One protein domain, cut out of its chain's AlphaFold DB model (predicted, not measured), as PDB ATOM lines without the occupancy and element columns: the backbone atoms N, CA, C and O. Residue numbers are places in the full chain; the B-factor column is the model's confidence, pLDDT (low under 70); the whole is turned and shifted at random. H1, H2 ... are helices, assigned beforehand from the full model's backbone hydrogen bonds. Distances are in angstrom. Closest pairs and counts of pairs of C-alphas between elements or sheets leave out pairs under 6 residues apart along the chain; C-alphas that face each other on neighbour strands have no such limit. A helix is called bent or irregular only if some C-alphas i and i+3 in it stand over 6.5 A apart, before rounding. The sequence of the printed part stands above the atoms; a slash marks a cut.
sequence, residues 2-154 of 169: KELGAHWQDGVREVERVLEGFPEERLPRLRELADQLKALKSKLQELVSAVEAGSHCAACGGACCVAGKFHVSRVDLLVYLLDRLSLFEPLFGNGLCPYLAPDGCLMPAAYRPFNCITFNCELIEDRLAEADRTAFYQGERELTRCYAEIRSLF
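AT A GLANCE: This is residues 2 to 154 of the 169 residues of an uncharacterized protein of Geomonas limicola (UniProt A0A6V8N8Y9). Two long helices, H2 and H8, lie side by side and run opposite ways as one bar; H1 turns off at one end of it, and H3 and H7 lie at the other. Between H1 and H3 sit the short H5 and H6 and much of the winding stretch 83 to 113. The printed part has 153 residues with eight named helices, H1 to H8 along the chain, and no named strand: all helix. It is compact, with a radius of gyration of the C-alphas of 16.0 A and spans of 45 by 38 by 22 A.

HOW THE PARTS SIT: Start at H1, residues 2 to 20; its residues 11 to 19 alone touch H5, residues 74 to 82, at a steep tilt of 62 degrees, closest C-alphas Val 15 and Leu 78, 6.2 A. Next, H2, residues 24 to 49, touches the hub H8, residues 130 to 152, at a shallow tilt of 22 degrees, closest C-alphas Leu 44 and Phe 136, 6.0 A. H2 and H3, residues 53 to 59, meet only through their link. H4, residues 63 to 67, is close but not clearly touching H6, residues 114 to 118; C-alphas 65 and 116 are closest, 7.7 A. H6 touches residues 41 to 45 of H2 alone, closest C-alphas Gln 45 and Ile 117, 6.2 A. H7, residues 122 to 125, is close but not clearly touching H3, closest C-alphas Ile 124 and Ala 53, 6.3 A. Each O i to N i+4 pair is within hydrogen-bond range in H1, H3, H4, H5, H6 and H8, and 20 of 22 in H2; H7 is too short for one.

IN THESE COORDINATES: Find C-alpha 2 at (45.064, 24.262, -4.669); H1 runs 27.2 A from there. H2 spans 37.4 A and is irregular: C-alphas 25 and 28 are 7.1 A apart. H8 runs 33.5 A to C-alpha 152 at (32.263, 43.166, 19.465).

THE WHOLE: The C-alphas farthest apart, Lys 2 and Ala 131, are 45.7 A apart. The printed part has no cut, and the link H5 to H6 is long. Low confidence falls on 14 residues, among them 64 to 70.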
ATOM      1  N   LYS A   2      45.483  25.266  -5.678       68.81
ATOM      2  CA  LYS A   2      45.064  24.262  -4.669       68.81
ATOM      3  C   LYS A   2      45.200  24.767  -3.221       68.81
ATOM      4  O   LYS A   2      44.330  24.517  -2.403       68.81
ATOM      5  N   GLU A   3      46.255  25.532  -2.953       80.88
ATOM      6  CA  GLU A   3      46.551  26.134  -1.646       80.88
ATOM      7  C   GLU A   3      45.518  27.193  -1.215       80.88
ATOM      8  O   GLU A   3      45.002  27.124  -0.108       80.88
ATOM      9  N   LEU A   4      45.093  28.087  -2.119       83.44
ATOM     10  CA  LEU A   4      44.017  29.059  -1.851       83.44
ATOM     11  C   LEU A   4      42.680  28.377  -1.529       83.44
ATOM     12  O   LEU A   4      41.956  28.819  -0.640       83.44
ATOM     13  N   GLY A   5      42.374  27.277  -2.225       86.44
ATOM     14  CA  GLY A   5      41.202  26.458  -1.923       86.44
ATOM     15  C   GLY A   5      41.264  25.847  -0.520       86.44
ATOM     16  O   GLY A   5      40.262  25.851   0.186       86.44
ATOM     17  N   ALA A   6      42.436  25.375  -0.087       87.25
ATOM     18  CA  ALA A   6      42.622  24.850   1.265       87.25
ATOM     19  C   ALA A   6      42.451  25.945   2.334       87.25
ATOM     20  O   ALA A   6      41.658  25.762   3.255       87.25
ATOM     21  N   HIS A   7      43.086  27.109   2.155       89.00
ATOM     22  CA  HIS A   7      42.951  28.246   3.075       89.00
ATOM     23  C   HIS A   7      41.513  28.767   3.179       89.00
ATOM     24  O   HIS A   7      41.064  29.116   4.269       89.00
ATOM     25  N   TRP A   8      40.766  28.782   2.071       90.88
ATOM     26  CA  TRP A   8      39.337  29.103   2.095       90.88
ATOM     27  C   TRP A   8      38.566  28.145   3.006       90.88
ATOM     28  O   TRP A   8      37.826  28.584   3.882       90.88
ATOM     29  N   GLN A   9      38.782  26.840   2.838       91.69
ATOM     30  CA  GLN A   9      38.106  25.817   3.635       91.69
ATOM     31  C   GLN A   9      38.499  25.877   5.119       91.69
ATOM     32  O   GLN A   9      37.655  25.648   5.983       91.69
ATOM     33  N   ASP A  10      39.750  26.214   5.435       91.81
ATOM     34  CA  ASP A  10      40.189  26.439   6.817       91.81
ATOM     35  C   ASP A  10      39.479  27.639   7.451       91.81
ATOM     36  O   ASP A  10      38.953  27.531   8.561       91.81
ATOM     37  N   GLY A  11      39.400  28.758   6.728       91.38
ATOM     38  CA  GLY A  11      38.698  29.947   7.196       91.38
ATOM     39  C   GLY A  11      37.193  29.717   7.379       91.38
ATOM     40  O   GLY A  11      36.615  30.205   8.349       91.38
ATOM     41  N   VAL A  12      36.564  28.919   6.507       93.81
ATOM     42  CA  VAL A  12      35.158  28.500   6.655       93.81
ATOM     43  C   VAL A  12      34.959  27.702   7.938       93.81
ATOM     44  O   VAL A  12      34.156  28.107   8.780       93.81
ATOM     45  N   ARG A  13      35.755  26.645   8.141       94.25
ATOM     46  CA  ARG A  13      35.696  25.818   9.357       94.25
ATOM     47  C   ARG A  13      35.923  26.625  10.629       94.25
ATOM     48  O   ARG A  13      35.364  26.314  11.679       94.25
ATOM     49  N   GLU A  14      36.773  27.649  10.572       93.31
ATOM     50  CA  GLU A  14      36.994  28.524  11.716       93.31
ATOM     51  C   GLU A  14      35.756  29.347  12.071       93.31
ATOM     52  O   GLU A  14      35.405  29.418  13.250       93.31
ATOM     53  N   VAL A  15      35.083  29.934  11.081       94.75
ATOM     54  CA  VAL A  15      33.857  30.706  11.322       94.75
ATOM     55  C   VAL A  15      32.725  29.797  11.802       94.75
ATOM     56  O   VAL A  15      32.045  30.162  12.761       94.75
ATOM     57  N   GLU A  16      32.567  28.610  11.213       94.81
ATOM     58  CA  GLU A  16      31.583  27.606  11.647       94.81
ATOM     59  C   GLU A  16      31.785  27.231  13.115       94.81
ATOM     60  O   GLU A  16      30.877  27.403  13.923       94.81
ATOM     61  N   ARG A  17      33.005  26.841  13.497       94.56
ATOM     62  CA  ARG A  17      33.337  26.487  14.884       94.56
ATOM     63  C   ARG A  17      33.068  27.628  15.866       94.56
ATOM     64  O   ARG A  17      32.641  27.386  16.994       94.56
ATOM     65  N   VAL A  18      33.351  28.873  15.480       94.19
ATOM     66  CA  VAL A  18      33.069  30.037  16.337       94.19
ATOM     67  C   VAL A  18      31.562  30.280  16.463       94.19
ATOM     68  O   VAL A  18      31.107  30.638  17.549       94.19
ATOM     69  N   LEU A  19      30.787  30.075  15.394       94.31
ATOM     70  CA  LEU A  19      29.327  30.193  15.420       94.31
ATOM     71  C   LEU A  19      28.675  29.067  16.240       94.31
ATOM     72  O   LEU A  19      27.764  29.343  17.014       94.31
ATOM     73  N   GLU A  20      29.148  27.826  16.118       93.81
ATOM     74  CA  GLU A  20      28.664  26.672  16.894       93.81
ATOM     75  C   GLU A  20      28.877  26.850  18.401       93.81
ATOM     76  O   GLU A  20      28.028  26.466  19.201       93.81
ATOM     77  N   GLY A  21      30.001  27.457  18.791       93.81
ATOM     78  CA  GLY A  21      30.302  27.792  20.184       93.81
ATOM     79  C   GLY A  21      29.706  29.121  20.662       93.81
ATOM     80  O   GLY A  21      30.021  29.553  21.773       93.81
ATOM     81  N   PHE A  22      28.912  29.813  19.839       95.50
ATOM     82  CA  PHE A  22      28.371  31.121  20.195       95.50
ATOM     83  C   PHE A  22      27.225  30.991  21.218       95.50
ATOM     84  O   PHE A  22      26.352  30.143  21.035       95.50
ATOM     85  N   PRO A  23      27.173  31.830  22.275       95.44
ATOM     86  CA  PRO A  23      26.162  31.693  23.324       95.44
ATOM     87  C   PRO A  23      24.728  31.877  22.807       95.44
ATOM     88  O   PRO A  23      24.421  32.879  22.148       95.44
ATOM     89  N   GLU A  24      23.846  30.925  23.125       95.31
ATOM     90  CA  GLU A  24      22.464  30.881  22.630       95.31
ATOM     91  C   GLU A  24      21.675  32.136  23.026       95.31
ATOM     92  O   GLU A  24      20.942  32.705  22.215       95.31
ATOM     93  N   GLU A  25      21.906  32.654  24.231       96.88
ATOM     94  CA  GLU A  25      21.260  33.852  24.762       96.88
ATOM     95  C   GLU A  25      21.623  35.134  23.994       96.88
ATOM     96  O   GLU A  25      20.907  36.134  24.065       96.88
ATOM     97  N   ARG A  26      22.719  35.117  23.223       96.56
ATOM     98  CA  ARG A  26      23.183  36.254  22.412       96.56
ATOM     99  C   ARG A  26      22.809  36.118  20.936       96.56
ATOM    100  O   ARG A  26      22.925  37.101  20.198       96.56
ATOM    101  N   LEU A  27      22.349  34.943  20.491       96.31
ATOM    102  CA  LEU A  27      21.966  34.695  19.095       96.31
ATOM    103  C   LEU A  27      20.894  35.659  18.564       96.31
ATOM    104  O   LEU A  27      21.049  36.101  17.424       96.31
ATOM    105  N   PRO A  28      19.847  36.047  19.326       97.56
ATOM    106  CA  PRO A  28      18.855  37.000  18.831       97.56
ATOM    107  C   PRO A  28      19.475  38.341  18.425       97.56
ATOM    108  O   PRO A  28      19.174  38.854  17.350       97.56
ATOM    109  N   ARG A  29      20.409  38.870  19.230       97.50
ATOM    110  CA  ARG A  29      21.107  40.124  18.912       97.50
ATOM    111  C   ARG A  29      22.001  39.982  17.684       97.50
ATOM    112  O   ARG A  29      22.066  40.897  16.868       97.50
ATOM    113  N   LEU A  30      22.683  38.846  17.538       97.62
ATOM    114  CA  LEU A  30      23.494  38.579  16.352       97.62
ATOM    115  C   LEU A  30      22.631  38.546  15.079       97.62
ATOM    116  O   LEU A  30      23.013  39.148  14.080       97.62
ATOM    117  N   ARG A  31      21.463  37.889  15.126       97.88
ATOM    118  CA  ARG A  31      20.512  37.838  14.001       97.88
ATOM    119  C   ARG A  31      19.981  39.218  13.640       97.88
ATOM    120  O   ARG A  31      20.017  39.583  12.473       97.88
ATOM    121  N   GLU A  32      19.583  40.006  14.634       98.19
ATOM    122  CA  GLU A  32      19.112  41.377  14.425       98.19
ATOM    123  C   GLU A  32      20.162  42.233  13.697       98.19
ATOM    124  O   GLU A  32      19.860  42.891  12.702       98.19
ATOM    125  N   LEU A  33      21.419  42.184  14.149       98.19
ATOM    126  CA  LEU A  33      22.516  42.907  13.506       98.19
ATOM    127  C   LEU A  33      22.820  42.383  12.098       98.19
ATOM    128  O   LEU A  33      23.119  43.173  11.204       98.19
ATOM    129  N   ALA A  34      22.743  41.068  11.884       97.62
ATOM    130  CA  ALA A  34      22.920  40.463  10.568       97.62
ATOM    131  C   ALA A  34      21.822  40.912   9.588       97.62
ATOM    132  O   ALA A  34      22.121  41.234   8.437       97.62
ATOM    133  N   ASP A  35      20.573  40.994  10.042       98.00
ATOM    134  CA  ASP A  35      19.447  41.477   9.241       98.00
ATOM    135  C   ASP A  35      19.585  42.966   8.905       98.00
ATOM    136  O   ASP A  35      19.402  43.350   7.747       98.00
ATOM    137  N   GLN A  36      20.003  43.794   9.868       97.69
ATOM    138  CA  GLN A  36      20.315  45.210   9.625       97.69
ATOM    139  C   GLN A  36      21.443  45.375   8.601       97.69
ATOM    140  O   GLN A  36      21.320  46.153   7.654       97.69
ATOM    141  N   LEU A  37      22.521  44.603   8.745       97.25
ATOM    142  CA  LEU A  37      23.656  44.610   7.824       97.25
ATOM    143  C   LEU A  37      23.226  44.221   6.402       97.25
ATOM    144  O   LEU A  37      23.584  44.913   5.448       97.25
ATOM    145  N   LYS A  38      22.428  43.157   6.249       97.12
ATOM    146  CA  LYS A  38      21.876  42.727   4.954       97.12
ATOM    147  C   LYS A  38      20.988  43.806   4.330       97.12
ATOM    148  O   LYS A  38      21.145  44.107   3.149       97.12
ATOM    149  N   ALA A  39      20.095  44.414   5.112       96.50
ATOM    150  CA  ALA A  39      19.200  45.469   4.637       96.50
ATOM    151  C   ALA A  39      19.974  46.709   4.160       96.50
ATOM    152  O   ALA A  39      19.698  47.230   3.079       96.50
ATOM    153  N   LEU A  40      20.986  47.138   4.920       95.81
ATOM    154  CA  LEU A  40      21.869  48.241   4.530       95.81
ATOM    155  C   LEU A  40      22.615  47.931   3.233       95.81
ATOM    156  O   LEU A  40      22.660  48.777   2.342       95.81
ATOM    157  N   LYS A  41      23.150  46.714   3.085       94.69
ATOM    158  CA  LYS A  41      23.841  46.310   1.854       94.69
ATOM    159  C   LYS A  41      22.923  46.315   0.637       94.69
ATOM    160  O   LYS A  41      23.319  46.826  -0.408       94.69
ATOM    161  N   SER A  42      21.707  45.788   0.767       93.50
ATOM    162  CA  SER A  42      20.715  45.826  -0.315       93.50
ATOM    163  C   SER A  42      20.366  47.260  -0.701       93.50
ATOM    164  O   SER A  42      20.428  47.597  -1.879       93.50
ATOM    165  N   LYS A  43      20.115  48.135   0.282       92.62
ATOM    166  CA  LYS A  43      19.812  49.550   0.036       92.62
ATOM    167  C   LYS A  43      20.955  50.274  -0.681       92.62
ATOM    168  O   LYS A  43      20.718  51.012  -1.630       92.62
ATOM    169  N   LEU A  44      22.198  50.059  -0.250       91.56
ATOM    170  CA  LEU A  44      23.370  50.640  -0.914       91.56
ATOM    171  C   LEU A  44      23.518  50.122  -2.350       91.56
ATOM    172  O   LEU A  44      23.783  50.909  -3.257       91.56
ATOM    173  N   GLN A  45      23.288  48.825  -2.575       88.44
ATOM    174  CA  GLN A  45      23.299  48.247  -3.918       88.44
ATOM    175  C   GLN A  45      22.203  48.846  -4.809       88.44
ATOM    176  O   GLN A  45      22.453  49.084  -5.990       88.44
ATOM    177  N   GLU A  46      21.002  49.081  -4.284       89.50
ATOM    178  CA  GLU A  46      19.893  49.696  -5.025       89.50
ATOM    179  C   GLU A  46      20.250  51.107  -5.506       89.50
ATOM    180  O   GLU A  46      20.064  51.397  -6.688       89.50
ATOM    181  N   LEU A  47      20.856  51.936  -4.643       88.88
ATOM    182  CA  LEU A  47      21.301  53.291  -5.005       88.88
ATOM    183  C   LEU A  47      22.249  53.279  -6.212       88.88
ATOM    184  O   LEU A  47      22.097  54.071  -7.137       88.88
ATOM    185  N   VAL A  48      23.201  52.345  -6.239       83.75
ATOM    186  CA  VAL A  48      24.196  52.261  -7.323       83.75
ATOM    187  C   VAL A  48      23.718  51.447  -8.530       83.75
ATOM    188  O   VAL A  48      24.352  51.456  -9.585       83.75
ATOM    189  N   SER A  49      22.587  50.745  -8.416       82.00
ATOM    190  CA  SER A  49      22.006  49.999  -9.539       82.00
ATOM    191  C   SER A  49      21.392  50.933 -10.581       82.00
ATOM    192  O   SER A  49      21.403  50.598 -11.763       82.00
ATOM    193  N   ALA A  50      20.955  52.131 -10.175       77.56
ATOM    194  CA  ALA A  50      20.484  53.179 -11.083       77.56
ATOM    195  C   ALA A  50      21.558  53.646 -12.087       77.56
ATOM    196  O   ALA A  50      21.223  54.165 -13.147       77.56
ATOM    197  N   VAL A  51      22.840  53.435 -11.767       77.50
ATOM    198  CA  VAL A  51      23.994  53.817 -12.600       77.50
ATOM    199  C   VAL A  51      24.758  52.606 -13.145       77.50
ATOM    200  O   VAL A  51      25.921  52.720 -13.529       77.50
ATOM    201  N   GLU A  52      24.111  51.437 -13.164       74.25
ATOM    202  CA  GLU A  52      24.643  50.180 -13.705       74.25
ATOM    203  C   GLU A  52      25.997  49.748 -13.106       74.25
ATOM    204  O   GLU A  52      26.814  49.107 -13.765       74.25
ATOM    205  N   ALA A  53      26.249  50.037 -11.825       71.19
ATOM    206  CA  ALA A  53      27.530  49.729 -11.176       71.19
ATOM    207  C   ALA A  53      27.993  48.264 -11.361       71.19
ATOM    208  O   ALA A  53      29.183  47.994 -11.519       71.19
ATOM    209  N   GLY A  54      27.057  47.308 -11.401       69.69
ATOM    210  CA  GLY A  54      27.359  45.891 -11.630       69.69
ATOM    211  C   GLY A  54      27.977  45.593 -13.003       69.69
ATOM    212  O   GLY A  54      28.918  44.799 -13.079       69.69
ATOM    213  N   SER A  55      27.501  46.239 -14.073       71.12
ATOM    214  CA  SER A  55      28.042  46.044 -15.426       71.12
ATOM    215  C   SER A  55      29.425  46.685 -15.559       71.12
ATOM    216  O   SER A  55      30.328  46.091 -16.150       71.12
ATOM    217  N   HIS A  56      29.639  47.834 -14.914       72.00
ATOM    218  CA  HIS A  56      30.943  48.492 -14.845       72.00
ATOM    219  C   HIS A  56      31.992  47.647 -14.116       72.00
ATOM    220  O   HIS A  56      33.114  47.502 -14.608       72.00
ATOM    221  N   CYS A  57      31.624  47.030 -12.991       67.94
ATOM    222  CA  CYS A  57      32.501  46.114 -12.262       67.94
ATOM    223  C   CYS A  57      32.847  44.857 -13.075       67.94
ATOM    224  O   CYS A  57      33.993  44.406 -13.050       67.94
ATOM    225  N   ALA A  58      31.883  44.299 -13.814       71.56
ATOM    226  CA  ALA A  58      32.126  43.157 -14.693       71.56
ATOM    227  C   ALA A  58      33.062  43.526 -15.858       71.56
ATOM    228  O   ALA A  58      33.998  42.784 -16.150       71.56
ATOM    229  N   ALA A  59      32.873  44.702 -16.466       74.81
ATOM    230  CA  ALA A  59      33.704  45.186 -17.567       74.81
ATOM    231  C   ALA A  59      35.172  45.408 -17.163       74.81
ATOM    232  O   ALA A  59      36.071  45.156 -17.962       74.81
ATOM    233  N   CYS A  60      35.437  45.837 -15.921       71.62
ATOM    234  CA  CYS A  60      36.802  45.979 -15.400       71.62
ATOM    235  C   CYS A  60      37.360  44.697 -14.755       71.62
ATOM    236  O   CYS A  60      38.441  44.724 -14.165       71.62
ATOM    237  N   GLY A  61      36.622  43.581 -14.818       69.56
ATOM    238  CA  GLY A  61      37.038  42.296 -14.253       69.56
ATOM    239  C   GLY A  61      37.161  42.282 -12.725       69.56
ATOM    240  O   GLY A  61      37.820  41.405 -12.164       69.56
ATOM    241  N   GLY A  62      36.569  43.261 -12.034       70.25
ATOM    242  CA  GLY A  62      36.739  43.434 -10.593       70.25
ATOM    243  C   GLY A  62      38.167  43.818 -10.196       70.25
ATOM    244  O   GLY A  62      38.649  43.363  -9.159       70.25
ATOM    245  N   ALA A  63      38.852  44.646 -10.993       70.06
ATOM    246  CA  ALA A  63      40.225  45.086 -10.729       70.06
ATOM    247  C   ALA A  63      40.439  45.616  -9.296       70.06
ATOM    248  O   ALA A  63      41.474  45.338  -8.697       70.06
ATOM    249  N   CYS A  64      39.449  46.291  -8.697       65.50
ATOM    250  CA  CYS A  64      39.493  46.717  -7.292       65.50
ATOM    251  C   CYS A  64      39.521  45.536  -6.299       65.50
ATOM    252  O   CYS A  64      40.252  45.574  -5.314       65.50
ATOM    253  N   CYS A  65      38.784  44.452  -6.570       64.31
ATOM    254  CA  CYS A  65      38.771  43.235  -5.753       64.31
ATOM    255  C   CYS A  65      40.080  42.446  -5.871       64.31
ATOM    256  O   CYS A  65      40.512  41.831  -4.897       64.31
ATOM    257  N   VAL A  66      40.704  42.462  -7.052       63.78
ATOM    258  CA  VAL A  66      42.023  41.855  -7.291       63.78
ATOM    259  C   VAL A  66      43.124  42.691  -6.631       63.78
ATOM    260  O   VAL A  66      43.978  42.135  -5.943       63.78
ATOM    261  N   ALA A  67      43.062  44.020  -6.759       64.44
ATOM    262  CA  ALA A  67      43.959  44.956  -6.075       64.44
ATOM    263  C   ALA A  67      43.796  44.918  -4.542       64.44
ATOM    264  O   ALA A  67      44.741  45.215  -3.819       64.44
ATOM    265  N   GLY A  68      42.628  44.488  -4.051       58.75
ATOM    266  CA  GLY A  68      42.354  44.156  -2.649       58.75
ATOM    267  C   GLY A  68      42.328  42.650  -2.344       58.75
ATOM    268  O   GLY A  68      41.638  42.251  -1.422       58.75
ATOM    269  N   LYS A  69      42.965  41.798  -3.159       56.44
ATOM    270  CA  LYS A  69      43.126  40.326  -3.047       56.44
ATOM    271  C   LYS A  69      42.193  39.572  -2.052       56.44
ATOM    272  O   LYS A  69      42.635  38.849  -1.166       56.44
ATOM    273  N   PHE A  70      40.882  39.692  -2.306       61.75
ATOM    274  CA  PHE A  70      39.769  38.773  -1.968       61.75
ATOM    275  C   PHE A  70      39.102  38.838  -0.571       61.75
ATOM    276  O   PHE A  70      38.785  37.814   0.039       61.75
ATOM    277  N   HIS A  71      38.769  40.051  -0.121       73.31
ATOM    278  CA  HIS A  71      38.123  40.402   1.157       73.31
ATOM    279  C   HIS A  71      36.654  39.972   1.368       73.31
ATOM    280  O   HIS A  71      35.822  40.805   1.706       73.31
ATOM    281  N   VAL A  72      36.318  38.684   1.297       87.69
ATOM    282  CA  VAL A  72      35.213  38.191   2.145       87.69
ATOM    283  C   VAL A  72      35.723  38.241   3.584       87.69
ATOM    284  O   VAL A  72      36.749  37.631   3.900       87.69
ATOM    285  N   SER A  73      35.076  39.021   4.448       91.69
ATOM    286  CA  SER A  73      35.430  39.043   5.867       91.69
ATOM    287  C   SER A  73      34.811  37.862   6.600       91.69
ATOM    288  O   SER A  73      33.822  37.276   6.162       91.69
ATOM    289  N   ARG A  74      35.359  37.545   7.772       93.81
ATOM    290  CA  ARG A  74      34.764  36.528   8.647       93.81
ATOM    291  C   ARG A  74      33.325  36.878   9.045       93.81
ATOM    292  O   ARG A  74      32.500  35.985   9.166       93.81
ATOM    293  N   VAL A  75      33.003  38.172   9.159       95.25
ATOM    294  CA  VAL A  75      31.629  38.656   9.391       95.25
ATOM    295  C   VAL A  75      30.720  38.382   8.190       95.25
ATOM    296  O   VAL A  75      29.578  37.981   8.380       95.25
ATOM    297  N   ASP A  76      31.208  38.569   6.962       94.56
ATOM    298  CA  ASP A  76      30.417  38.274   5.758       94.56
ATOM    299  C   ASP A  76      30.055  36.789   5.692       94.56
ATOM    300  O   ASP A  76      28.901  36.435   5.459       94.56
ATOM    301  N   LEU A  77      31.038  35.930   5.970       94.50
ATOM    302  CA  LEU A  77      30.837  34.487   5.995       94.50
ATOM    303  C   LEU A  77      29.917  34.054   7.144       94.50
ATOM    304  O   LEU A  77      29.031  33.228   6.943       94.50
ATOM    305  N   LEU A  78      30.076  34.656   8.325       95.88
ATOM    306  CA  LEU A  78      29.214  34.428   9.484       95.88
ATOM    307  C   LEU A  78      27.742  34.692   9.154       95.88
ATOM    308  O   LEU A  78      26.893  33.872   9.485       95.88
ATOM    309  N   VAL A  79      27.436  35.816   8.499       95.56
ATOM    310  CA  VAL A  79      26.058  36.163   8.111       95.56
ATOM    311  C   VAL A  79      25.493  35.136   7.127       95.56
ATOM    312  O   VAL A  79      24.351  34.711   7.278       95.56
ATOM    313  N   TYR A  80      26.303  34.681   6.170       93.94
ATOM    314  CA  TYR A  80      25.915  33.637   5.217       93.94
ATOM    315  C   TYR A  80      25.563  32.309   5.914       93.94
ATOM    316  O   TYR A  80      24.537  31.689   5.625       93.94
ATOM    317  N   LEU A  81      26.400  31.897   6.872       94.25
ATOM    318  CA  LEU A  81      26.227  30.671   7.655       94.25
ATOM    319  C   LEU A  81      25.047  30.759   8.634       94.25
ATOM    320  O   LEU A  81      24.326  29.778   8.825       94.25
ATOM    321  N   LEU A  82      24.801  31.931   9.225       95.44
ATOM    322  CA  LEU A  82      23.699  32.167  10.165       95.44
ATOM    323  C   LEU A  82      22.313  31.949   9.528       95.44
ATOM    324  O   LEU A  82      21.377  31.515  10.214       95.44
ATOM    325  N   ASP A  83      22.213  32.211   8.223       94.44
ATOM    326  CA  ASP A  83      21.028  31.984   7.388       94.44
ATOM    327  C   ASP A  83      20.987  30.580   6.757       94.44
ATOM    328  O   ASP A  83      20.040  30.250   6.043       94.44
ATOM    329  N   ARG A  84      21.978  29.724   7.051       91.69
ATOM    330  CA  ARG A  84      22.085  28.335   6.562       91.69
ATOM    331  C   ARG A  84      22.055  28.216   5.035       91.69
ATOM    332  O   ARG A  84      21.526  27.246   4.489       91.69
ATOM    333  N   LEU A  85      22.617  29.201   4.342       89.50
ATOM    334  CA  LEU A  85      22.740  29.169   2.891       89.50
ATOM    335  C   LEU A  85      23.860  28.211   2.459       89.50
ATOM    336  O   LEU A  85      24.866  28.049   3.149       89.50
ATOM    337  N   SER A  86      23.696  27.585   1.290       87.75
ATOM    338  CA  SER A  86      24.745  26.753   0.683       87.75
ATOM    339  C   SER A  86      25.902  27.625   0.215       87.75
ATOM    340  O   SER A  86      25.694  28.503  -0.616       87.75
ATOM    341  N   LEU A  87      27.104  27.404   0.749       88.56
ATOM    342  CA  LEU A  87      28.272  28.209   0.397       88.56
ATOM    343  C   LEU A  87      28.622  28.084  -1.087       88.56
ATOM    344  O   LEU A  87      28.586  27.003  -1.668       88.56
ATOM    345  N   PHE A  88      29.004  29.211  -1.677       89.00
ATOM    346  CA  PHE A  88      29.562  29.261  -3.021       89.00
ATOM    347  C   PHE A  88      31.007  28.737  -3.039       89.00
ATOM    348  O   PHE A  88      31.730  28.817  -2.041       89.00
ATOM    349  N   GLU A  89      31.459  28.265  -4.201       89.25
ATOM    350  CA  GLU A  89      32.846  27.851  -4.424       89.25
ATOM    351  C   GLU A  89      33.627  28.951  -5.162       89.25
ATOM    352  O   GLU A  89      33.295  29.271  -6.306       89.25
ATOM    353  N   PRO A  90      34.666  29.555  -4.551       90.19
ATOM    354  CA  PRO A  90      35.442  30.592  -5.222       90.19
ATOM    355  C   PRO A  90      36.266  30.054  -6.404       90.19
ATOM    356  O   PRO A  90      36.968  29.045  -6.313       90.19
ATOM    357  N   LEU A  91      36.273  30.801  -7.505       89.56
ATOM    358  CA  LEU A  91      36.951  30.501  -8.765       89.56
ATOM    359  C   LEU A  91      38.397  31.030  -8.787       89.56
ATOM    360  O   LEU A  91      38.766  31.826  -9.646       89.56
ATOM    361  N   PHE A  92      39.250  30.586  -7.859       86.06
ATOM    362  CA  PHE A  92      40.621  31.113  -7.680       86.06
ATOM    363  C   PHE A  92      41.565  31.005  -8.900       86.06
ATOM    364  O   PHE A  92      42.678  31.529  -8.855       86.06
ATOM    365  N   GLY A  93      41.168  30.306  -9.965       80.62
ATOM    366  CA  GLY A  93      41.956  30.113 -11.186       80.62
ATOM    367  C   GLY A  93      41.487  30.902 -12.407       80.62
ATOM    368  O   GLY A  93      42.051  30.712 -13.480       80.62
ATOM    369  N   ASN A  94      40.465  31.755 -12.284       78.25
ATOM    370  CA  ASN A  94      39.879  32.454 -13.435       78.25
ATOM    371  C   ASN A  94      40.669  33.703 -13.889       78.25
ATOM    372  O   ASN A  94      40.326  34.291 -14.909       78.25
ATOM    373  N   GLY A  95      41.710  34.117 -13.150       74.69
ATOM    374  CA  GLY A  95      42.497  35.323 -13.450       74.69
ATOM    375  C   GLY A  95      41.773  36.649 -13.169       74.69
ATOM    376  O   GLY A  95      42.288  37.704 -13.529       74.69
ATOM    377  N   LEU A  96      40.601  36.597 -12.529       81.25
ATOM    378  CA  LEU A  96      39.734  37.721 -12.167       81.25
ATOM    379  C   LEU A  96      39.377  37.644 -10.667       81.25
ATOM    380  O   LEU A  96      40.038  36.962  -9.882       81.25
ATOM    381  N   CYS A  97      38.319  38.343 -10.244       83.19
ATOM    382  CA  CYS A  97      37.705  38.121  -8.936       83.19
ATOM    383  C   CYS A  97      37.241  36.646  -8.788       83.19
ATOM    384  O   CYS A  97      36.447  36.183  -9.612       83.19
ATOM    385  N   PRO A  98      37.638  35.918  -7.721       86.62
ATOM    386  CA  PRO A  98      37.206  34.541  -7.468       86.62
ATOM    387  C   PRO A  98      35.699  34.402  -7.245       86.62
ATOM    388  O   PRO A  98      35.157  33.308  -7.335       86.62
ATOM    389  N   TYR A  99      35.011  35.497  -6.936       86.88
ATOM    390  CA  TYR A  99      33.572  35.504  -6.685       86.88
ATOM    391  C   TYR A  99      32.754  35.953  -7.904       86.88
ATOM    392  O   TYR A  99      31.547  36.165  -7.776       86.88
ATOM    393  N   LEU A 100      33.397  36.145  -9.061       84.06
ATOM    394  CA  LEU A 100      32.766  36.542 -10.317       84.06
ATOM    395  C   LEU A 100      32.740  35.349 -11.284       84.06
ATOM    396  O   LEU A 100      33.780  34.925 -11.794       84.06
ATOM    397  N   ALA A 101      31.544  34.819 -11.518       85.19
ATOM    398  CA  ALA A 101      31.239  33.811 -12.524       85.19
ATOM    399  C   ALA A 101      30.787  34.475 -13.845       85.19
ATOM    400  O   ALA A 101      30.528  35.683 -13.868       85.19
ATOM    401  N   PRO A 102      30.698  33.722 -14.962       81.62
ATOM    402  CA  PRO A 102      30.289  34.276 -16.258       81.62
ATOM    403  C   PRO A 102      28.902  34.936 -16.262       81.62
ATOM    404  O   PRO A 102      28.661  35.852 -17.042       81.62
ATOM    405  N   ASP A 103      28.000  34.473 -15.402       81.50
ATOM    406  CA  ASP A 103      26.629  34.959 -15.229       81.50
ATOM    407  C   ASP A 103      26.493  36.046 -14.148       81.50
ATOM    408  O   ASP A 103      25.412  36.608 -13.962       81.50
ATOM    409  N   GLY A 104      27.585  36.394 -13.461       79.06
ATOM    410  CA  GLY A 104      27.620  37.452 -12.457       79.06
ATOM    411  C   GLY A 104      28.293  37.027 -11.157       79.06
ATOM    412  O   GLY A 104      29.071  36.079 -11.091       79.06
ATOM    413  N   CYS A 105      28.053  37.784 -10.086       84.88
ATOM    414  CA  CYS A 105      28.655  37.473  -8.793       84.88
ATOM    415  C   CYS A 105      27.994  36.241  -8.159       84.88
ATOM    416  O   CYS A 105      26.769  36.178  -8.077       84.88
ATOM    417  N   LEU A 106      28.807  35.335  -7.608       88.44
ATOM    418  CA  LEU A 106      28.368  34.150  -6.859       88.44
ATOM    419  C   LEU A 106      27.590  34.487  -5.570       88.44
ATOM    420  O   LEU A 106      26.967  33.614  -4.971       88.44
ATOM    421  N   MET A 107      27.641  35.746  -5.123       88.88
ATOM    422  CA  MET A 107      26.952  36.235  -3.931       88.88
ATOM    423  C   MET A 107      25.811  37.199  -4.298       88.88
ATOM    424  O   MET A 107      26.045  38.197  -5.003       88.88
ATOM    425  N   PRO A 108      24.596  36.995  -3.749       88.69
ATOM    426  CA  PRO A 108      23.554  38.013  -3.782       88.69
ATOM    427  C   PRO A 108      24.018  39.280  -3.056       88.69
ATOM    428  O   PRO A 108      24.813  39.204  -2.119       88.69
ATOM    429  N   ALA A 109      23.494  40.442  -3.454       87.56
ATOM    430  CA  ALA A 109      23.948  41.751  -2.971       87.56
ATOM    431  C   ALA A 109      24.051  41.859  -1.440       87.56
ATOM    432  O   ALA A 109      25.085  42.272  -0.923       87.56
ATOM    433  N   ALA A 110      23.033  41.387  -0.714       93.44
ATOM    434  CA  ALA A 110      22.986  41.421   0.749       93.44
ATOM    435  C   ALA A 110      24.135  40.656   1.442       93.44
ATOM    436  O   ALA A 110      24.442  40.920   2.602       93.44
ATOM    437  N   TYR A 111      24.787  39.729   0.739       92.94
ATOM    438  CA  TYR A 111      25.870  38.898   1.269       92.94
ATOM    439  C   TYR A 111      27.239  39.259   0.698       92.94
ATOM    440  O   TYR A 111      28.252  38.736   1.162       92.94
ATOM    441  N   ARG A 112      27.299  40.165  -0.284       89.38
ATOM    442  CA  ARG A 112      28.576  40.610  -0.847       89.38
ATOM    443  C   ARG A 112      29.407  41.314   0.227       89.38
ATOM    444  O   ARG A 112      28.835  41.940   1.125       89.38
ATOM    445  N   PRO A 113      30.740  41.244   0.151       88.44
ATOM    446  CA  PRO A 113      31.612  41.912   1.103       88.44
ATOM    447  C   PRO A 113      31.385  43.414   1.218       88.44
ATOM    448  O   PRO A 113      30.966  44.045   0.251       88.44
ATOM    449  N   PHE A 114      31.762  43.988   2.364       87.69
ATOM    450  CA  PHE A 114      31.696  45.434   2.623       87.69
ATOM    451  C   PHE A 114      32.226  46.257   1.442       87.69
ATOM    452  O   PHE A 114      31.474  47.013   0.840       87.69
ATOM    453  N   ASN A 115      33.473  46.014   1.025       80.50
ATOM    454  CA  ASN A 115      34.100  46.761  -0.068       80.50
ATOM    455  C   ASN A 115      33.369  46.589  -1.410       80.50
ATOM    456  O   ASN A 115      33.401  47.491  -2.233       80.50
ATOM    457  N   CYS A 116      32.705  45.456  -1.654       80.06
ATOM    458  CA  CYS A 116      31.935  45.254  -2.885       80.06
ATOM    459  C   CYS A 116      30.646  46.087  -2.922       80.06
ATOM    460  O   CYS A 116      30.056  46.232  -3.987       80.06
ATOM    461  N   ILE A 117      30.199  46.575  -1.767       83.38
ATOM    462  CA  ILE A 117      28.984  47.371  -1.606       83.38
ATOM    463  C   ILE A 117      29.307  48.854  -1.417       83.38
ATOM    464  O   ILE A 117      28.519  49.699  -1.827       83.38
ATOM    465  N   THR A 118      30.447  49.176  -0.805       78.06
ATOM    466  CA  THR A 118      30.803  50.555  -0.448       78.06
ATOM    467  C   THR A 118      31.809  51.199  -1.397       78.06
ATOM    468  O   THR A 118      31.934  52.419  -1.412       78.06
ATOM    469  N   PHE A 119      32.511  50.417  -2.222       68.06
ATOM    470  CA  PHE A 119      33.468  50.968  -3.175       68.06
ATOM    471  C   PHE A 119      32.781  51.381  -4.482       68.06
ATOM    472  O   PHE A 119      32.554  50.551  -5.365       68.06
ATOM    473  N   ASN A 120      32.517  52.679  -4.629       65.06
ATOM    474  CA  ASN A 120      32.217  53.291  -5.921       65.06
ATOM    475  C   ASN A 120      33.526  53.817  -6.516       65.06
ATOM    476  O   ASN A 120      34.243  54.570  -5.866       65.06
ATOM    477  N   CYS A 121      33.866  53.419  -7.744       69.00
ATOM    478  CA  CYS A 121      34.913  54.136  -8.469       69.00
ATOM    479  C   CYS A 121      34.409  55.542  -8.829       69.00
ATOM    480  O   CYS A 121      33.199  55.749  -8.920       69.00
ATOM    481  N   GLU A 122      35.327  56.480  -9.085       75.62
ATOM    482  CA  GLU A 122      34.997  57.868  -9.465       75.62
ATOM    483  C   GLU A 122      33.936  57.916 -10.582       75.62
ATOM    484  O   GLU A 122      32.977  58.673 -10.508       75.62
ATOM    485  N   LEU A 123      34.013  56.986 -11.544       74.06
ATOM    486  CA  LEU A 123      33.029  56.836 -12.622       74.06
ATOM    487  C   LEU A 123      31.593  56.558 -12.135       74.06
ATOM    488  O   LEU A 123      30.641  57.034 -12.750       74.06
ATOM    489  N   ILE A 124      31.425  55.727 -11.104       77.25
ATOM    490  CA  ILE A 124      30.110  55.415 -10.525       77.25
ATOM    491  C   ILE A 124      29.627  56.611  -9.706       77.25
ATOM    492  O   ILE A 124      28.463  56.990  -9.807       77.25
ATOM    493  N   GLU A 125      30.519  57.224  -8.928       82.50
ATOM    494  CA  GLU A 125      30.186  58.363  -8.073       82.50
ATOM    495  C   GLU A 125      29.746  59.594  -8.877       82.50
ATOM    496  O   GLU A 125      28.729  60.199  -8.541       82.50
ATOM    497  N   ASP A 126      30.431  59.903  -9.980       84.94
ATOM    498  CA  ASP A 126      30.116  61.030 -10.872       84.94
ATOM    499  C   ASP A 126      28.746  60.905 -11.555       84.94
ATOM    500  O   ASP A 126      28.203  61.883 -12.073       84.94
ATOM    501  N   ARG A 127      28.177  59.696 -11.583       85.12
ATOM    502  CA  ARG A 127      26.874  59.417 -12.199       85.12
ATOM    503  C   ARG A 127      25.723  59.417 -11.204       85.12
ATOM    504  O   ARG A 127      24.569  59.411 -11.630       85.12
ATOM    505  N   LEU A 128      26.008  59.407  -9.904       85.94
ATOM    506  CA  LEU A 128      24.980  59.459  -8.873       85.94
ATOM    507  C   LEU A 128      24.467  60.888  -8.704       85.94
ATOM    508  O   LEU A 128      25.230  61.854  -8.693       85.94
ATOM    509  N   ALA A 129      23.157  61.024  -8.496       89.56
ATOM    510  CA  ALA A 129      22.603  62.288  -8.038       89.56
ATOM    511  C   ALA A 129      23.172  62.642  -6.652       89.56
ATOM    512  O   ALA A 129      23.474  61.768  -5.837       89.56
ATOM    513  N   GLU A 130      23.274  63.936  -6.341       90.19
ATOM    514  CA  GLU A 130      23.844  64.399  -5.066       90.19
ATOM    515  C   GLU A 130      23.115  63.822  -3.837       90.19
ATOM    516  O   GLU A 130      23.749  63.467  -2.836       90.19
ATOM    517  N   ALA A 131      21.789  63.682  -3.929       91.38
ATOM    518  CA  ALA A 131      20.968  63.071  -2.889       91.38
ATOM    519  C   ALA A 131      21.321  61.588  -2.674       91.38
ATOM    520  O   ALA A 131      21.495  61.163  -1.530       91.38
ATOM    521  N   ASP A 132      21.508  60.826  -3.755       90.81
ATOM    522  CA  ASP A 132      21.852  59.401  -3.694       90.81
ATOM    523  C   ASP A 132      23.272  59.194  -3.176       90.81
ATOM    524  O   ASP A 132      23.504  58.329  -2.334       90.81
ATOM    525  N   ARG A 133      24.214  60.048  -3.587       89.81
ATOM    526  CA  ARG A 133      25.578  60.058  -3.047       89.81
ATOM    527  C   ARG A 133      25.583  60.341  -1.543       89.81
ATOM    528  O   ARG A 133      26.273  59.669  -0.777       89.81
ATOM    529  N   THR A 134      24.777  61.300  -1.087       92.06
ATOM    530  CA  THR A 134      24.636  61.606   0.346       92.06
ATOM    531  C   THR A 134      24.052  60.421   1.116       92.06
ATOM    532  O   THR A 134      24.574  60.058   2.177       92.06
ATOM    533  N   ALA A 135      23.001  59.794   0.581       92.25
ATOM    534  CA  ALA A 135      22.387  58.605   1.163       92.25
ATOM    535  C   ALA A 135      23.360  57.414   1.200       92.25
ATOM    536  O   ALA A 135      23.401  56.688   2.195       92.25
ATOM    537  N   PHE A 136      24.186  57.256   0.166       91.31
ATOM    538  CA  PHE A 136      25.210  56.221   0.084       91.31
ATOM    539  C   PHE A 136      26.238  56.358   1.214       91.31
ATOM    540  O   PHE A 136      26.423  55.430   1.999       91.31
ATOM    541  N   TYR A 137      26.829  57.544   1.390       91.81
ATOM    542  CA  TYR A 137      27.804  57.787   2.461       91.81
ATOM    543  C   TYR A 137      27.199  57.704   3.871       91.81
ATOM    544  O   TYR A 137      27.894  57.372   4.834       91.81
ATOM    545  N   GLN A 138      25.908  58.010   4.034       94.38
ATOM    546  CA  GLN A 138      25.200  57.758   5.295       94.38
ATOM    547  C   GLN A 138      25.086  56.255   5.568       94.38
ATOM    548  O   GLN A 138      25.486  55.807   6.646       94.38
ATOM    549  N   GLY A 139      24.625  55.484   4.582       94.44
ATOM    550  CA  GLY A 139      24.501  54.034   4.696       94.44
ATOM    551  C   GLY A 139      25.845  53.333   4.908       94.44
ATOM    552  O   GLY A 139      25.920  52.413   5.714       94.44
ATOM    553  N   GLU A 140      26.932  53.795   4.285       93.81
ATOM    554  CA  GLU A 140      28.283  53.262   4.515       93.81
ATOM    555  C   GLU A 140      28.726  53.413   5.982       93.81
ATOM    556  O   GLU A 140      29.281  52.482   6.581       93.81
ATOM    557  N   ARG A 141      28.453  54.569   6.605       95.00
ATOM    558  CA  ARG A 141      28.771  54.795   8.025       95.00
ATOM    559  C   ARG A 141      27.963  53.882   8.936       95.00
ATOM    560  O   ARG A 141      28.509  53.343   9.899       95.00
ATOM    561  N   GLU A 142      26.678  53.705   8.650       96.50
ATOM    562  CA  GLU A 142      25.808  52.783   9.391       96.50
ATOM    563  C   GLU A 142      26.265  51.334   9.227       96.50
ATOM    564  O   GLU A 142      26.370  50.598  10.211       96.50
ATOM    565  N   LEU A 143      26.643  50.952   8.008       95.25
ATOM    566  CA  LEU A 143      27.177  49.633   7.713       95.25
ATOM    567  C   LEU A 143      28.469  49.391   8.505       95.25
ATOM    568  O   LEU A 143      28.594  48.370   9.177       95.25
ATOM    569  N   THR A 144      29.386  50.361   8.528       94.94
ATOM    570  CA  THR A 144      30.633  50.285   9.309       94.94
ATOM    571  C   THR A 144      30.367  50.045  10.798       94.94
ATOM    572  O   THR A 144      31.036  49.214  11.422       94.94
ATOM    573  N   ARG A 145      29.365  50.725  11.372       96.56
ATOM    574  CA  ARG A 145      28.949  50.511  12.769       96.56
ATOM    575  C   ARG A 145      28.399  49.104  12.982       96.56
ATOM    576  O   ARG A 145      28.834  48.445  13.921       96.56
ATOM    577  N   CYS A 146      27.547  48.608  12.082       96.44
ATOM    578  CA  CYS A 146      27.014  47.245  12.170       96.44
ATOM    579  C   CYS A 146      28.132  46.191  12.178       96.44
ATOM    580  O   CYS A 146      28.126  45.294  13.019       96.44
ATOM    581  N   TYR A 147      29.142  46.316  11.307       95.69
ATOM    582  CA  TYR A 147      30.302  45.413  11.331       95.69
ATOM    583  C   TYR A 147      31.066  45.478  12.656       95.69
ATOM    584  O   TYR A 147      31.501  44.443  13.164       95.69
ATOM    585  N   ALA A 148      31.262  46.676  13.214       95.06
ATOM    586  CA  ALA A 148      31.946  46.844  14.493       95.06
ATOM    587  C   ALA A 148      31.150  46.227  15.654       95.06
ATOM    588  O   ALA A 148      31.735  45.551  16.502       95.06
ATOM    589  N   GLU A 149      29.828  46.403  15.667       96.75
ATOM    590  CA  GLU A 149      28.941  45.801  16.662       96.75
ATOM    591  C   GLU A 149      28.924  44.278  16.568       96.75
ATOM    592  O   GLU A 149      29.090  43.612  17.585       96.75
ATOM    593  N   ILE A 150      28.821  43.706  15.364       96.88
ATOM    594  CA  ILE A 150      28.906  42.250  15.198       96.88
ATOM    595  C   ILE A 150      30.252  41.745  15.715       96.88
ATOM    596  O   ILE A 150      30.286  40.799  16.495       96.88
ATOM    597  N   ARG A 151      31.368  42.389  15.351       95.81
ATOM    598  CA  ARG A 151      32.705  41.991  15.828       95.81
ATOM    599  C   ARG A 151      32.835  42.053  17.346       95.81
ATOM    600  O   ARG A 151      33.505  41.191  17.908       95.81
ATOM    601  N   SER A 152      32.213  43.033  18.004       95.06
ATOM    602  CA  SER A 152      32.263  43.166  19.465       95.06
ATOM    603  C   SER A 152      31.497  42.054  20.185       95.06
ATOM    604  O   SER A 152      31.769  41.780  21.356       95.06
ATOM    605  N   LEU A 153      30.594  41.351  19.487       95.50
ATOM    606  CA  LEU A 153      29.924  40.192  20.059       95.50
ATOM    607  C   LEU A 153      30.871  39.006  20.286       95.50
ATOM    608  O   LEU A 153      30.587  38.168  21.144       95.50
ATOM    609  N   PHE A 154      32.000  38.943  19.581       93.31
ATOM    610  CA  PHE A 154      32.906  37.801  19.625       93.31
ATOM    611  C   PHE A 154      34.185  38.118  20.410       93.31
ATOM    612  O   PHE A 154      34.872  39.101  20.113       93.31
TER     613      PHE A 154